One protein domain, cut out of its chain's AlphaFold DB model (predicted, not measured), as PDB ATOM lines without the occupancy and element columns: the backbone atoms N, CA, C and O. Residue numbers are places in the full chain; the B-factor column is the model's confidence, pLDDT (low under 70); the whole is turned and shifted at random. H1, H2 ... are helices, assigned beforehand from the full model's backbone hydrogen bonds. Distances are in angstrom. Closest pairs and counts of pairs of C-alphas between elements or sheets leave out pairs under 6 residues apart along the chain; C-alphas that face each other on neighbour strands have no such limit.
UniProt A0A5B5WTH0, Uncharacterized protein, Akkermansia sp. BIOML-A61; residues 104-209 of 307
ATOM      1  N   ALA A 104     159.437 217.587 219.623       89.06
ATOM      2  CA  ALA A 104     158.884 216.357 219.057       89.06
ATOM      3  C   ALA A 104     157.368 216.210 219.269       89.06
ATOM      4  O   ALA A 104     156.666 215.810 218.344       89.06
ATOM      5  N   GLY A 105     156.842 216.572 220.446       87.19
ATOM      6  CA  GLY A 105     155.400 216.534 220.720       87.19
ATOM      7  C   GLY A 105     154.599 217.457 219.795       87.19
ATOM      8  O   GLY A 105     153.683 217.005 219.107       87.19
ATOM      9  N   ALA A 106     154.996 218.731 219.716       90.75
ATOM     10  CA  ALA A 106     154.365 219.726 218.848       90.75
ATOM     11  C   ALA A 106     154.500 219.359 217.361       90.75
ATOM     12  O   ALA A 106     153.525 219.414 216.613       90.75
ATOM     13  N   ARG A 107     155.686 218.904 216.942       94.75
ATOM     14  CA  ARG A 107     155.961 218.416 215.585       94.75
ATOM     15  C   ARG A 107     155.044 217.254 215.209       94.75
ATOM     16  O   ARG A 107     154.426 217.287 214.151       94.75
ATOM     17  N   ASN A 108     154.927 216.245 216.074       93.56
ATOM     18  CA  ASN A 108     154.108 215.061 215.809       93.56
ATOM     19  C   ASN A 108     152.615 215.414 215.715       93.56
ATOM     20  O   ASN A 108     151.928 214.898 214.836       93.56
ATOM     21  N   LEU A 109     152.130 216.321 216.572       91.94
ATOM     22  CA  LEU A 109     150.776 216.870 216.475       91.94
ATOM     23  C   LEU A 109     150.558 217.576 215.133       91.94
ATOM     24  O   LEU A 109     149.590 217.279 214.439       91.94
ATOM     25  N   ILE A 110     151.457 218.490 214.753       95.25
ATOM     26  CA  ILE A 110     151.347 219.232 213.492       95.25
ATOM     27  C   ILE A 110     151.350 218.269 212.307       95.25
ATOM     28  O   ILE A 110     150.486 218.378 211.445       95.25
ATOM     29  N   HIS A 111     152.263 217.295 212.272       96.38
ATOM     30  CA  HIS A 111     152.314 216.287 211.209       96.38
ATOM     31  C   HIS A 111     151.006 215.492 211.121       96.38
ATOM     32  O   HIS A 111     150.471 215.311 210.029       96.38
ATOM     33  N   ALA A 112     150.441 215.079 212.256       94.62
ATOM     34  CA  ALA A 112     149.161 214.382 212.281       94.62
ATOM     35  C   ALA A 112     148.010 215.254 211.751       94.62
ATOM     36  O   ALA A 112     147.211 214.797 210.938       94.62
ATOM     37  N   LEU A 113     147.936 216.524 212.153       94.19
ATOM     38  CA  LEU A 113     146.902 217.440 211.664       94.19
ATOM     39  C   LEU A 113     147.097 217.810 210.183       94.19
ATOM     40  O   LEU A 113     146.124 218.026 209.462       94.19
ATOM     41  N   LEU A 114     148.342 217.855 209.703       95.44
ATOM     42  CA  LEU A 114     148.665 218.096 208.297       95.44
ATOM     43  C   LEU A 114     148.186 216.969 207.377       95.44
ATOM     44  O   LEU A 114     147.861 217.255 206.227       95.44
ATOM     45  N   LEU A 115     148.109 215.734 207.876       94.44
ATOM     46  CA  LEU A 115     147.557 214.588 207.146       94.44
ATOM     47  C   LEU A 115     146.025 214.588 207.087       94.44
ATOM     48  O   LEU A 115     145.453 213.842 206.301       94.44
ATOM     49  N   ASN A 116     145.356 215.400 207.907       90.75
ATOM     50  CA  ASN A 116     143.906 215.375 207.990       90.75
ATOM     51  C   ASN A 116     143.254 216.108 206.815       90.75
ATOM     52  O   ASN A 116     143.589 217.264 206.532       90.75
ATOM     53  N   ASP A 117     142.266 215.472 206.178       77.88
ATOM     54  CA  ASP A 117     141.606 216.035 205.003       77.88
ATOM     55  C   ASP A 117     140.779 217.305 205.285       77.88
ATOM     56  O   ASP A 117     140.735 218.223 204.455       77.88
ATOM     57  N   GLY A 118     140.232 217.416 206.496       79.00
ATOM     58  CA  GLY A 118     139.368 218.520 206.917       79.00
ATOM     59  C   GLY A 118     140.066 219.698 207.598       79.00
ATOM     60  O   GLY A 118     139.374 220.636 207.970       79.00
ATOM     61  N   CYS A 119     141.390 219.662 207.779       87.38
ATOM     62  CA  CYS A 119     142.116 220.694 208.525       87.38
ATOM     63  C   CYS A 119     142.884 221.630 207.592       87.38
ATOM     64  O   CYS A 119     143.622 221.150 206.727       87.38
ATOM     65  N   ASP A 120     142.776 222.942 207.774       93.00
ATOM     66  CA  ASP A 120     143.618 223.936 207.099       93.00
ATOM     67  C   ASP A 120     144.716 224.480 208.031       93.00
ATOM     68  O   ASP A 120     144.777 224.157 209.216       93.00
ATOM     69  N   TYR A 121     145.626 225.299 207.500       95.06
ATOM     70  CA  TYR A 121     146.727 225.845 208.299       95.06
ATOM     71  C   TYR A 121     146.259 226.760 209.444       95.06
ATOM     72  O   TYR A 121     146.943 226.838 210.465       95.06
ATOM     73  N   ASP A 122     145.117 227.435 209.296       94.69
ATOM     74  CA  ASP A 122     144.589 228.356 210.306       94.69
ATOM     75  C   ASP A 122     143.992 227.574 211.489       94.69
ATOM     76  O   ASP A 122     144.166 227.937 212.654       94.69
ATOM     77  N   GLU A 123     143.335 226.446 211.225       92.75
ATOM     78  CA  GLU A 123     142.880 225.515 212.251       92.75
ATOM     79  C   GLU A 123     144.046 224.821 212.964       92.75
ATOM     80  O   GLU A 123     144.053 224.784 214.197       92.75
ATOM     81  N   ILE A 124     145.071 224.362 212.235       94.19
ATOM     82  CA  ILE A 124     146.283 223.798 212.857       94.19
ATOM     83  C   ILE A 124     146.942 224.832 213.767       94.19
ATOM     84  O   ILE A 124     147.360 224.495 214.876       94.19
ATOM     85  N   SER A 125     147.002 226.091 213.330       94.88
ATOM     86  CA  SER A 125     147.557 227.181 214.128       94.88
ATOM     87  C   SER A 125     146.789 227.385 215.434       94.88
ATOM     88  O   SER A 125     147.397 227.418 216.503       94.88
ATOM     89  N   ARG A 126     145.449 227.407 215.383       92.00
ATOM     90  CA  ARG A 126     144.606 227.513 216.587       92.00
ATOM     91  C   ARG A 126     144.772 226.335 217.547       92.00
ATOM     92  O   ARG A 126     144.773 226.546 218.753       92.00
ATOM     93  N   ILE A 127     144.892 225.112 217.027       89.69
ATOM     94  CA  ILE A 127     145.011 223.896 217.849       89.69
ATOM     95  C   ILE A 127     146.398 223.792 218.491       89.69
ATOM     96  O   ILE A 127     146.513 223.442 219.662       89.69
ATOM     97  N   SER A 128     147.451 224.062 217.719       89.44
ATOM     98  CA  SER A 128     148.842 223.881 218.160       89.44
ATOM     99  C   SER A 128     149.429 225.095 218.882       89.44
ATOM    100  O   SER A 128     150.437 224.956 219.569       89.44
ATOM    101  N   GLY A 129     148.839 226.281 218.710       90.81
ATOM    102  CA  GLY A 129     149.399 227.549 219.182       90.81
ATOM    103  C   GLY A 129     150.606 228.042 218.374       90.81
ATOM    104  O   GLY A 129     151.216 229.041 218.747       90.81
ATOM    105  N   ILE A 130     150.967 227.368 217.276       95.00
ATOM    106  CA  ILE A 130     152.091 227.738 216.405       95.00
ATOM    107  C   ILE A 130     151.562 228.554 215.226       95.00
ATOM    108  O   ILE A 130     150.478 228.280 214.714       95.00
ATOM    109  N   SER A 131     152.299 229.576 214.785       97.06
ATOM    110  CA  SER A 131     151.826 230.439 213.698       97.06
ATOM    111  C   SER A 131     151.669 229.677 212.379       97.06
ATOM    112  O   SER A 131     152.410 228.736 212.065       97.06
ATOM    113  N   ARG A 132     150.698 230.118 211.578       97.56
ATOM    114  CA  ARG A 132     150.409 229.577 210.247       97.56
ATOM    115  C   ARG A 132     151.659 229.545 209.364       97.56
ATOM    116  O   ARG A 132     151.895 228.567 208.654       97.56
ATOM    117  N   GLU A 133     152.452 230.610 209.392       97.38
ATOM    118  CA  GLU A 133     153.644 230.772 208.563       97.38
ATOM    119  C   GLU A 133     154.729 229.757 208.936       97.38
ATOM    120  O   GLU A 133     155.354 229.186 208.041       97.38
ATOM    121  N   ILE A 134     154.911 229.487 210.232       97.81
ATOM    122  CA  ILE A 134     155.862 228.483 210.729       97.81
ATOM    123  C   ILE A 134     155.404 227.083 210.327       97.81
ATOM    124  O   ILE A 134     156.209 226.312 209.810       97.81
ATOM    125  N   ILE A 135     154.117 226.762 210.507       97.62
ATOM    126  CA  ILE A 135     153.557 225.455 210.125       97.62
ATOM    127  C   ILE A 135     153.760 225.212 208.632       97.62
ATOM    128  O   ILE A 135     154.232 224.146 208.245       97.62
ATOM    129  N   ARG A 136     153.433 226.201 207.795       97.12
ATOM    130  CA  ARG A 136     153.602 226.102 206.345       97.12
ATOM    131  C   ARG A 136     155.070 225.934 205.959       97.12
ATOM    132  O   ARG A 136     155.389 225.056 205.167       97.12
ATOM    133  N   ALA A 137     155.968 226.745 206.517       97.69
ATOM    134  CA  ALA A 137     157.392 226.630 206.225       97.69
ATOM    135  C   ALA A 137     157.957 225.272 206.671       97.69
ATOM    136  O   ALA A 137     158.748 224.662 205.954       97.69
ATOM    137  N   HIS A 138     157.528 224.781 207.834       98.00
ATOM    138  CA  HIS A 138     157.916 223.473 208.343       98.00
ATOM    139  C   HIS A 138     157.386 222.342 207.458       98.00
ATOM    140  O   HIS A 138     158.130 221.415 207.147       98.00
ATOM    141  N   GLU A 139     156.129 222.424 207.020       97.00
ATOM    142  CA  GLU A 139     155.532 221.471 206.087       97.00
ATOM    143  C   GLU A 139     156.332 221.419 204.785       97.00
ATOM    144  O   GLU A 139     156.817 220.350 204.425       97.00
ATOM    145  N   GLU A 140     156.579 222.560 204.140       96.31
ATOM    146  CA  GLU A 140     157.266 222.613 202.844       96.31
ATOM    147  C   GLU A 140     158.723 222.106 202.916       96.31
ATOM    148  O   GLU A 140     159.258 221.608 201.919       96.31
ATOM    149  N   LEU A 141     159.374 222.218 204.081       96.31
ATOM    150  CA  LEU A 141     160.759 221.780 204.295       96.31
ATOM    151  C   LEU A 141     160.875 220.322 204.761       96.31
ATOM    152  O   LEU A 141     161.753 219.610 204.277       96.31
ATOM    153  N   PHE A 142     160.029 219.885 205.696       96.31
ATOM    154  CA  PHE A 142     160.251 218.661 206.478       96.31
ATOM    155  C   PHE A 142     159.153 217.602 206.354       96.31
ATOM    156  O   PHE A 142     159.362 216.487 206.838       96.31
ATOM    157  N   PHE A 143     157.992 217.917 205.765       95.56
ATOM    158  CA  PHE A 143     156.874 216.968 205.731       95.56
ATOM    159  C   PHE A 143     156.199 216.796 204.360       95.56
ATOM    160  O   PHE A 143     155.811 215.685 204.018       95.56
ATOM    161  N   ASN A 144     156.119 217.852 203.551       92.88
ATOM    162  CA  ASN A 144     155.662 217.890 202.160       92.88
ATOM    163  C   ASN A 144     154.490 216.942 201.839       92.88
ATOM    164  O   ASN A 144     154.593 216.098 200.947       92.88
ATOM    165  N   VAL A 145     153.394 217.046 202.584       94.06
ATOM    166  CA  VAL A 145     152.188 216.219 202.413       94.06
ATOM    167  C   VAL A 145     151.062 216.973 201.717       94.06
ATOM    168  O   VAL A 145     150.237 216.356 201.052       94.06
ATOM    169  N   ARG A 146     151.015 218.307 201.824       91.88
ATOM    170  CA  ARG A 146     149.896 219.115 201.318       91.88
ATOM    171  C   ARG A 146     149.920 219.260 199.807       91.88
ATOM    172  O   ARG A 146     148.881 219.127 199.169       91.88
ATOM    173  N   ASP A 147     151.101 219.442 199.231       89.94
ATOM    174  CA  ASP A 147     151.277 219.508 197.775       89.94
ATOM    175  C   ASP A 147     151.170 218.145 197.076       89.94
ATOM    176  O   ASP A 147     151.193 218.092 195.846       89.94
ATOM    177  N   ARG A 148     151.095 217.058 197.855       88.19
ATOM    178  CA  ARG A 148     151.074 215.662 197.391       88.19
ATOM    179  C   ARG A 148     149.932 214.871 198.030       88.19
ATOM    180  O   ARG A 148     150.034 213.664 198.232       88.19
ATOM    181  N   ARG A 149     148.854 215.566 198.402       89.38
ATOM    182  CA  ARG A 149     147.727 214.997 199.156       89.38
ATOM    183  C   ARG A 149     146.962 213.929 198.368       89.38
ATOM    184  O   ARG A 149     146.341 213.044 198.940       89.38
ATOM    185  N   ASP A 150     147.014 214.023 197.048       85.31
ATOM    186  CA  ASP A 150     146.450 213.081 196.086       85.31
ATOM    187  C   ASP A 150     147.329 211.834 195.872       85.31
ATOM    188  O   ASP A 150     146.863 210.822 195.347       85.31
ATOM    189  N   GLU A 151     148.583 211.847 196.328       82.94
ATOM    190  CA  GLU A 151     149.516 210.731 196.181       82.94
ATOM    191  C   GLU A 151     149.379 209.717 197.329       82.94
ATOM    192  O   GLU A 151     150.217 209.637 198.231       82.94
ATOM    193  N   GLN A 152     148.338 208.883 197.277       82.19
ATOM    194  CA  GLN A 152     148.029 207.913 198.339       82.19
ATOM    195  C   GLN A 152     149.187 206.974 198.697       82.19
ATOM    196  O   GLN A 152     149.399 206.678 199.873       82.19
ATOM    197  N   THR A 153     149.978 206.530 197.717       78.19
ATOM    198  CA  THR A 153     151.159 205.684 197.963       78.19
ATOM    199  C   THR A 153     152.230 206.413 198.774       78.19
ATOM    200  O   THR A 153     152.837 205.819 199.659       78.19
ATOM    201  N   TYR A 154     152.444 207.703 198.507       82.00
ATOM    202  CA  TYR A 154     153.417 208.514 199.235       82.00
ATOM    203  C   TYR A 154     152.965 208.760 200.678       82.00
ATOM    204  O   TYR A 154     153.729 208.510 201.609       82.00
ATOM    205  N   LEU A 155     151.703 209.158 200.877       86.56
ATOM    206  CA  LEU A 155     151.144 209.350 202.218       86.56
ATOM    207  C   LEU A 155     151.132 208.043 203.020       86.56
ATOM    208  O   LEU A 155     151.548 208.018 204.179       86.56
ATOM    209  N   SER A 156     150.738 206.936 202.386       82.56
ATOM    210  CA  SER A 156     150.761 205.610 203.009       82.56
ATOM    211  C   SER A 156     152.179 205.188 203.386       82.56
ATOM    212  O   SER A 156     152.360 204.642 204.465       82.56
ATOM    213  N   GLY A 157     153.194 205.485 202.570       80.19
ATOM    214  CA  GLY A 157     154.596 205.207 202.906       80.19
ATOM    215  C   GLY A 157     155.103 205.982 204.130       80.19
ATOM    216  O   GLY A 157     155.957 205.485 204.859       80.19
ATOM    217  N   ILE A 158     154.548 207.169 204.401       87.00
ATOM    218  CA  ILE A 158     154.868 207.964 205.600       87.00
ATOM    219  C   ILE A 158     154.170 207.399 206.846       87.00
ATOM    220  O   ILE A 158     154.769 207.335 207.921       87.00
ATOM    221  N   VAL A 159     152.893 207.037 206.720       88.56
ATOM    222  CA  VAL A 159     152.024 206.640 207.844       88.56
ATOM    223  C   VAL A 159     152.173 205.151 208.198       88.56
ATOM    224  O   VAL A 159     152.043 204.748 209.358       88.56
ATOM    225  N   TYR A 160     152.472 204.332 207.194       83.12
ATOM    226  CA  TYR A 160     152.591 202.879 207.244       83.12
ATOM    227  C   TYR A 160     153.862 202.419 206.514       83.12
ATOM    228  O   TYR A 160     153.763 201.764 205.473       83.12
ATOM    229  N   PRO A 161     155.065 202.720 207.038       78.31
ATOM    230  CA  PRO A 161     156.320 202.368 206.369       78.31
ATOM    231  C   PRO A 161     156.487 200.855 206.155       78.31
ATOM    232  O   PRO A 161     157.002 200.442 205.122       78.31
ATOM    233  N   ASN A 162     155.975 200.025 207.071       76.88
ATOM    234  CA  ASN A 162     155.953 198.561 206.928       76.88
ATOM    235  C   ASN A 162     154.596 198.035 206.412       76.88
ATOM    236  O   ASN A 162     154.298 196.844 206.502       76.88
ATOM    237  N   GLY A 163     153.742 198.921 205.896       72.44
ATOM    238  CA  GLY A 163     152.370 198.612 205.506       72.44
ATOM    239  C   GLY A 163     151.386 198.541 206.680       72.44
ATOM    240  O   GLY A 163     151.728 198.727 207.848       72.44
ATOM    241  N   ARG A 164     150.110 198.288 206.362       73.31
ATOM    242  CA  ARG A 164     149.019 198.213 207.359       73.31
ATOM    243  C   ARG A 164     149.005 196.907 208.155       73.31
ATOM    244  O   ARG A 164     148.247 196.790 209.112       73.31
ATOM    245  N   ILE A 165     149.848 195.945 207.781       69.81
ATOM    246  CA  ILE A 165     149.979 194.657 208.467       69.81
ATOM    247  C   ILE A 165     150.426 194.819 209.926       69.81
ATOM    248  O   ILE A 165     150.038 194.016 210.768       69.81
ATOM    249  N   ASP A 166     151.156 195.893 210.246       72.44
ATOM    250  CA  ASP A 166     151.551 196.210 211.620       72.44
ATOM    251  C   ASP A 166     150.336 196.387 212.546       72.44
ATOM    252  O   ASP A 166     150.402 195.998 213.707       72.44
ATOM    253  N   GLU A 167     149.196 196.885 212.044       71.75
ATOM    254  CA  GLU A 167     147.956 197.028 212.832       71.75
ATOM    255  C   GLU A 167     147.337 195.687 213.245       71.75
ATOM    256  O   GLU A 167     146.474 195.644 214.123       71.75
ATOM    257  N   LEU A 168     147.762 194.600 212.600       70.00
ATOM    258  CA  LEU A 168     147.357 193.229 212.891       70.00
ATOM    259  C   LEU A 168     148.343 192.558 213.850       70.00
ATOM    260  O   LEU A 168     148.439 191.333 213.888       70.00
ATOM    261  N   ARG A 169     149.153 193.327 214.576       71.50
ATOM    262  CA  ARG A 169     150.039 192.764 215.583       71.50
ATOM    263  C   ARG A 169     149.336 192.667 216.940       71.50
ATOM    264  O   ARG A 169     148.623 193.588 217.333       71.50
ATOM    265  N   PRO A 170     149.559 191.580 217.694       65.50
ATOM    266  CA  PRO A 170     149.012 191.404 219.040       65.50
ATOM    267  C   PRO A 170     149.359 192.529 220.007       65.50
ATOM    268  O   PRO A 170     148.525 192.964 220.795       65.50
ATOM    269  N   ASP A 171     150.603 192.975 219.906       75.44
ATOM    270  CA  ASP A 171     151.265 193.993 220.704       75.44
ATOM    271  C   ASP A 171     151.178 195.373 220.043       75.44
ATOM    272  O   ASP A 171     151.940 196.258 220.401       75.44
ATOM    273  N   TYR A 172     150.286 195.581 219.064       76.31
ATOM    274  CA  TYR A 172     150.279 196.781 218.221       76.31
ATOM    275  C   TYR A 172     150.342 198.097 219.006       76.31
ATOM    276  O   TYR A 172     151.163 198.953 218.692       76.31
ATOM    277  N   PHE A 173     149.494 198.266 220.024       73.56
ATOM    278  CA  PHE A 173     149.450 199.505 220.807       73.56
ATOM    279  C   PHE A 173     150.658 199.679 221.734       73.56
ATOM    280  O   PHE A 173     151.014 200.816 222.029       73.56
ATOM    281  N   ASP A 174     151.291 198.583 222.150       76.12
ATOM    282  CA  ASP A 174     152.482 198.608 223.005       76.12
ATOM    283  C   ASP A 174     153.765 198.789 222.176       76.12
ATOM    284  O   ASP A 174     154.737 199.387 222.636       76.12
ATOM    285  N   ALA A 175     153.768 198.282 220.940       77.81
ATOM    286  CA  ALA A 175     154.893 198.334 220.014       77.81
ATOM    287  C   ALA A 175     154.923 199.625 219.178       77.81
ATOM    288  O   ALA A 175     156.004 200.096 218.826       77.81
ATOM    289  N   ALA A 176     153.762 200.194 218.839       79.75
ATOM    290  CA  ALA A 176     153.682 201.418 218.047       79.75
ATOM    291  C   ALA A 176     154.033 202.645 218.898       79.75
ATOM    292  O   ALA A 176     153.407 202.928 219.918       79.75
ATOM    293  N   GLY A 177     155.003 203.434 218.438       83.00
ATOM    294  CA  GLY A 177     155.359 204.681 219.109       83.00
ATOM    295  C   GLY A 177     154.248 205.735 219.012       83.00
ATOM    296  O   GLY A 177     153.510 205.800 218.027       83.00
ATOM    297  N   ASN A 178     154.196 206.652 219.984       83.50
ATOM    298  CA  ASN A 178     153.219 207.757 220.023       83.50
ATOM    299  C   ASN A 178     153.135 208.553 218.710       83.50
ATOM    300  O   ASN A 178     152.051 208.958 218.293       83.50
ATOM    301  N   ARG A 179     154.274 208.765 218.037       89.75
ATOM    302  CA  ARG A 179     154.313 209.429 216.727       89.75
ATOM    303  C   ARG A 179     153.508 208.657 215.683       89.75
ATOM    304  O   ARG A 179     152.712 209.261 214.976       89.75
ATOM    305  N   GLU A 180     153.721 207.352 215.571       89.62
ATOM    306  CA  GLU A 180     153.058 206.517 214.566       89.62
ATOM    307  C   GLU A 180     151.550 206.480 214.785       89.62
ATOM    308  O   GLU A 180     150.785 206.671 213.841       89.62
ATOM    309  N   LEU A 181     151.128 206.308 216.041       86.75
ATOM    310  CA  LEU A 181     149.718 206.337 216.414       86.75
ATOM    311  C   LEU A 181     149.076 207.678 216.036       86.75
ATOM    312  O   LEU A 181     148.031 207.690 215.388       86.75
ATOM    313  N   LEU A 182     149.732 208.801 216.345       89.38
ATOM    314  CA  LEU A 182     149.239 210.130 215.978       89.38
ATOM    315  C   LEU A 182     149.132 210.323 214.464       89.38
ATOM    316  O   LEU A 182     148.099 210.800 213.998       89.38
ATOM    317  N   LEU A 183     150.149 209.934 213.687       92.75
ATOM    318  CA  LEU A 183     150.102 210.047 212.225       92.75
ATOM    319  C   LEU A 183     148.968 209.210 211.629       92.75
ATOM    320  O   LEU A 183     148.215 209.706 210.792       92.75
ATOM    321  N   ARG A 184     148.805 207.968 212.094       89.00
ATOM    322  CA  ARG A 184     147.730 207.069 211.648       89.00
ATOM    323  C   ARG A 184     146.356 207.620 212.004       89.00
ATOM    324  O   ARG A 184     145.441 207.538 211.190       89.00
ATOM    325  N   THR A 185     146.193 208.225 213.177       86.25
ATOM    326  CA  THR A 185     144.941 208.905 213.528       86.25
ATOM    327  C   THR A 185     144.724 210.146 212.671       86.25
ATOM    328  O   THR A 185     143.628 210.330 212.157       86.25
ATOM    329  N   GLY A 186     145.752 210.966 212.454       89.75
ATOM    330  CA  GLY A 186     145.707 212.114 211.544       89.75
ATOM    331  C   GLY A 186     145.223 211.757 210.140       89.75
ATOM    332  O   GLY A 186     144.362 212.445 209.597       89.75
ATOM    333  N   PHE A 187     145.726 210.643 209.607       90.56
ATOM    334  CA  PHE A 187     145.421 210.137 208.271       90.56
ATOM    335  C   PHE A 187     144.035 209.482 208.149       90.56
ATOM    336  O   PHE A 187     143.352 209.678 207.151       90.56
ATOM    337  N   ASN A 188     143.592 208.713 209.151       84.44
ATOM    338  CA  ASN A 188     142.364 207.904 209.048       84.44
ATOM    339  C   ASN A 188     141.134 208.504 209.752       84.44
ATOM    340  O   ASN A 188     140.043 207.934 209.696       84.44
ATOM    341  N   SER A 189     141.304 209.578 210.524       82.00
ATOM    342  CA  SER A 189     140.274 210.089 211.441       82.00
ATOM    343  C   SER A 189     140.007 211.579 211.242       82.00
ATOM    344  O   SER A 189     140.536 212.218 210.341       82.00
ATOM    345  N   THR A 190     139.127 212.142 212.065       85.44
ATOM    346  CA  THR A 190     138.805 213.577 212.057       85.44
ATOM    347  C   THR A 190     139.788 214.386 212.901       85.44
ATOM    348  O   THR A 190     140.360 213.869 213.861       85.44
ATOM    349  N   VAL A 191     139.885 215.691 212.627       86.31
ATOM    350  CA  VAL A 191     140.691 216.654 213.406       86.31
ATOM    351  C   VAL A 191     140.421 216.546 214.906       86.31
ATOM    352  O   VAL A 191     141.345 216.532 215.715       86.31
ATOM    353  N   ARG A 192     139.145 216.399 215.288       82.31
ATOM    354  CA  ARG A 192     138.720 216.255 216.685       82.31
ATOM    355  C   ARG A 192     139.298 214.992 217.334       82.31
ATOM    356  O   ARG A 192     139.778 215.044 218.460       82.31
ATOM    357  N   GLN A 193     139.289 213.868 216.620       82.31
ATOM    358  CA  GLN A 193     139.870 212.608 217.100       82.31
ATOM    359  C   GLN A 193     141.393 212.689 217.213       82.31
ATOM    360  O   GLN A 193     141.953 212.215 218.199       82.31
ATOM    361  N   THR A 194     142.055 213.348 216.262       85.62
ATOM    362  CA  THR A 194     143.499 213.606 216.322       85.62
ATOM    363  C   THR A 194     143.864 214.485 217.518       85.62
ATOM    364  O   THR A 194     144.776 214.144 218.268       85.62
ATOM    365  N   ALA A 195     143.125 215.573 217.751       80.50
ATOM    366  CA  ALA A 195     143.336 216.457 218.896       80.50
ATOM    367  C   ALA A 195     143.085 215.746 220.238       80.50
ATOM    368  O   ALA A 195     143.829 215.957 221.193       80.50
ATOM    369  N   PHE A 196     142.073 214.874 220.307       81.31
ATOM    370  CA  PHE A 196     141.821 214.037 221.481       81.31
ATOM    371  C   PHE A 196     142.981 213.082 221.770       81.31
ATOM    372  O   PHE A 196     143.468 213.053 222.896       81.31
ATOM    373  N   LEU A 197     143.472 212.345 220.764       81.69
ATOM    374  CA  LEU A 197     144.597 211.425 220.953       81.69
ATOM    375  C   LEU A 197     145.891 212.158 221.340       81.69
ATOM    376  O   LEU A 197     146.697 211.631 222.099       81.69
ATOM    377  N   ALA A 198     146.068 213.391 220.867       79.88
ATOM    378  CA  ALA A 198     147.169 214.257 221.275       79.88
ATOM    379  C   ALA A 198     147.017 214.842 222.696       79.88
ATOM    380  O   ALA A 198     147.875 215.608 223.128       79.88
ATOM    381  N   GLY A 199     145.937 214.516 223.419       79.69
ATOM    382  CA  GLY A 199     145.685 214.991 224.781       79.69
ATOM    383  C   GLY A 199     145.178 216.433 224.872       79.69
ATOM    384  O   GLY A 199     145.139 216.994 225.961       79.69
ATOM    385  N   LEU A 200     144.773 217.044 223.754       78.25
ATOM    386  CA  LEU A 200     144.286 218.432 223.714       78.25
ATOM    387  C   LEU A 200     142.784 218.558 223.986       78.25
ATOM    388  O   LEU A 200     142.273 219.665 224.155       78.25
ATOM    389  N   GLN A 201     142.055 217.441 224.008       66.75
ATOM    390  CA  GLN A 201     140.632 217.414 224.336       66.75
ATOM    391  C   GLN A 201     140.370 216.478 225.510       66.75
ATOM    392  O   GLN A 201     140.755 215.316 225.486       66.75
ATOM    393  N   MET A 202     139.649 216.982 226.515       59.22
ATOM    394  CA  MET A 202     139.259 216.210 227.702       59.22
ATOM    395  C   MET A 202     138.026 215.333 227.454       59.22
ATOM    396  O   MET A 202     137.813 214.333 228.133       59.22
ATOM    397  N   THR A 203     137.187 215.704 226.484       59.91
ATOM    398  CA  THR A 203     135.962 214.970 226.159       59.91
ATOM    399  C   THR A 203     136.211 214.048 224.978       59.91
ATOM    400  O   THR A 203     136.559 214.506 223.892       59.91
ATOM    401  N   SER A 204     135.988 212.748 225.179       63.41
ATOM    402  CA  SER A 204     136.149 211.760 224.117       63.41
ATOM    403  C   SER A 204     135.165 212.023 222.968       63.41
ATOM    404  O   SER A 204     133.949 211.958 223.183       63.41
ATOM    405  N   PRO A 205     135.642 212.249 221.727       59.31
ATOM    406  CA  PRO A 205     134.763 212.353 220.566       59.31
ATOM    407  C   PRO A 205     134.063 211.023 220.274       59.31
ATOM    408  O   PRO A 205     133.017 211.000 219.632       59.31
ATOM    409  N   TYR A 206     134.591 209.913 220.798       60.03
ATOM    410  CA  TYR A 206     133.979 208.594 220.688       60.03
ATOM    411  C   TYR A 206     132.758 208.427 221.605       60.03
ATOM    412  O   TYR A 206     131.934 207.553 221.347       60.03
ATOM    413  N   ALA A 207     132.576 209.289 222.613       55.62
ATOM    414  CA  ALA A 207     131.405 209.271 223.494       55.62
ATOM    415  C   ALA A 207     130.165 209.959 222.885       55.62
ATOM    416  O   ALA A 207     129.057 209.765 223.371       55.62
ATOM    417  N   GLN A 208     130.317 210.735 221.803       51.91
ATOM    418  CA  GLN A 208     129.229 211.507 221.180       51.91
ATOM    419  C   GLN A 208     128.769 210.866 219.857       51.91
ATOM    420  O   GLN A 208     129.613 210.458 219.063       51.91
ATOM    421  N   GLY A 209     127.459 210.724 219.615       57.78
ATOM    422  CA  GLY A 209     126.881 210.186 218.364       57.78
ATOM    423  C   GLY A 209     126.218 208.804 218.483       57.78
ATOM    424  O   GLY A 209     126.384 208.125 219.496       57.78
TER     425      GLY A 209
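AT A GLANCE: This is residues 104 to 209 of the 307 residues of an uncharacterized protein of Akkermansia sp. BIOML-A61 (UniProt A0A5B5WTH0). Two helices, H1 and H7, lie side by side in the middle and run the same way, with H8 folded back along both. H2 and H3 pack on H1 and make one end of the longest axis; from H3 the chain runs in a wide arc through H4, which packs on H7, to a loose loop with the short H5 and H6 at the other end, and then returns to H7. The printed part has 106 residues with eight named helices, H1 to H8 in chain order, and no named strand; the class is all helix, with 65 residues in helices. The whole is compact, with a radius of gyration of the C-alphas of 13.7 A and spans of 41 by 33 by 26 A.

IN THESE COORDINATES: H1, residues 104 to 114, begins with C-alpha 104 at (158.884, 216.357, 219.057) and is 14.9 A long. H3, residues 132 to 142, is 15.2 A long, and H7, residues 178 to 188, is 15.4 A. H2 is residues 121 to 128, H4 residues 152 to 159, H5 residues 164 to 168 and H6 residues 172 to 175. H8, residues 191 to 197, ends with C-alpha 197 at (144.597, 211.425, 220.953).

HOW THE PARTS SIT: H1 is the hub and touches four helices. It touches H7 at a shallow tilt of 9 degrees, the same way, with the closest C-alphas, those of Ala 112 and Gly 186, 4.2 A apart. H7 and H8 form a helical hairpin at 26 degrees, closest at the C-alphas of Gly 186 and Thr 194, 5.5 A. H8 also touches H1, closest at the C-alphas of Leu 113 and Val 191, 6.5 A. H1 and H2 form a helical hairpin, opposite ways at 36 degrees, only just a steep tilt; their closest C-alphas are those of Leu 113 and Ile 124, 6.5 A. H3 touches H2, about perpendicular at 84 degrees, closest at the C-alphas of Ser 125 and Arg 132, 5.4 A. H3 and H1 only just touch, with 3 pairs of C-alphas within 8 A, closest at Ile 110 and Ile 135, 7.4 A. H4 touches H7 at a shallow tilt of 26 degrees, opposite ways, with the C-alphas of Val 159 and Arg 184 closest at 5.8 A. H5 and H6 are close but not clearly touching, closest at the C-alphas of Asp 166 and Tyr 172, 6.7 A. H6 and H7 are only just apart, 8.1 A at the closest. Every O i to N i+4 pair is within hydrogen-bond range in H1, H2, H3, H4, H7 and H8; H5 has 0 of 1, with 2 of 2 O i to N i+3 pairs, and H6 is too short for an i+4 pair.

THE WHOLE: The two C-alphas farthest apart, those of Glu 133 and Pro 170, are 41.0 A apart. The printed part has no cut, and no link between named helices is long. Residues 198 to 209 hold no named element. The mean pLDDT of the printed part is 84.5; residues 165, 170 and 201 to 209 are under 70.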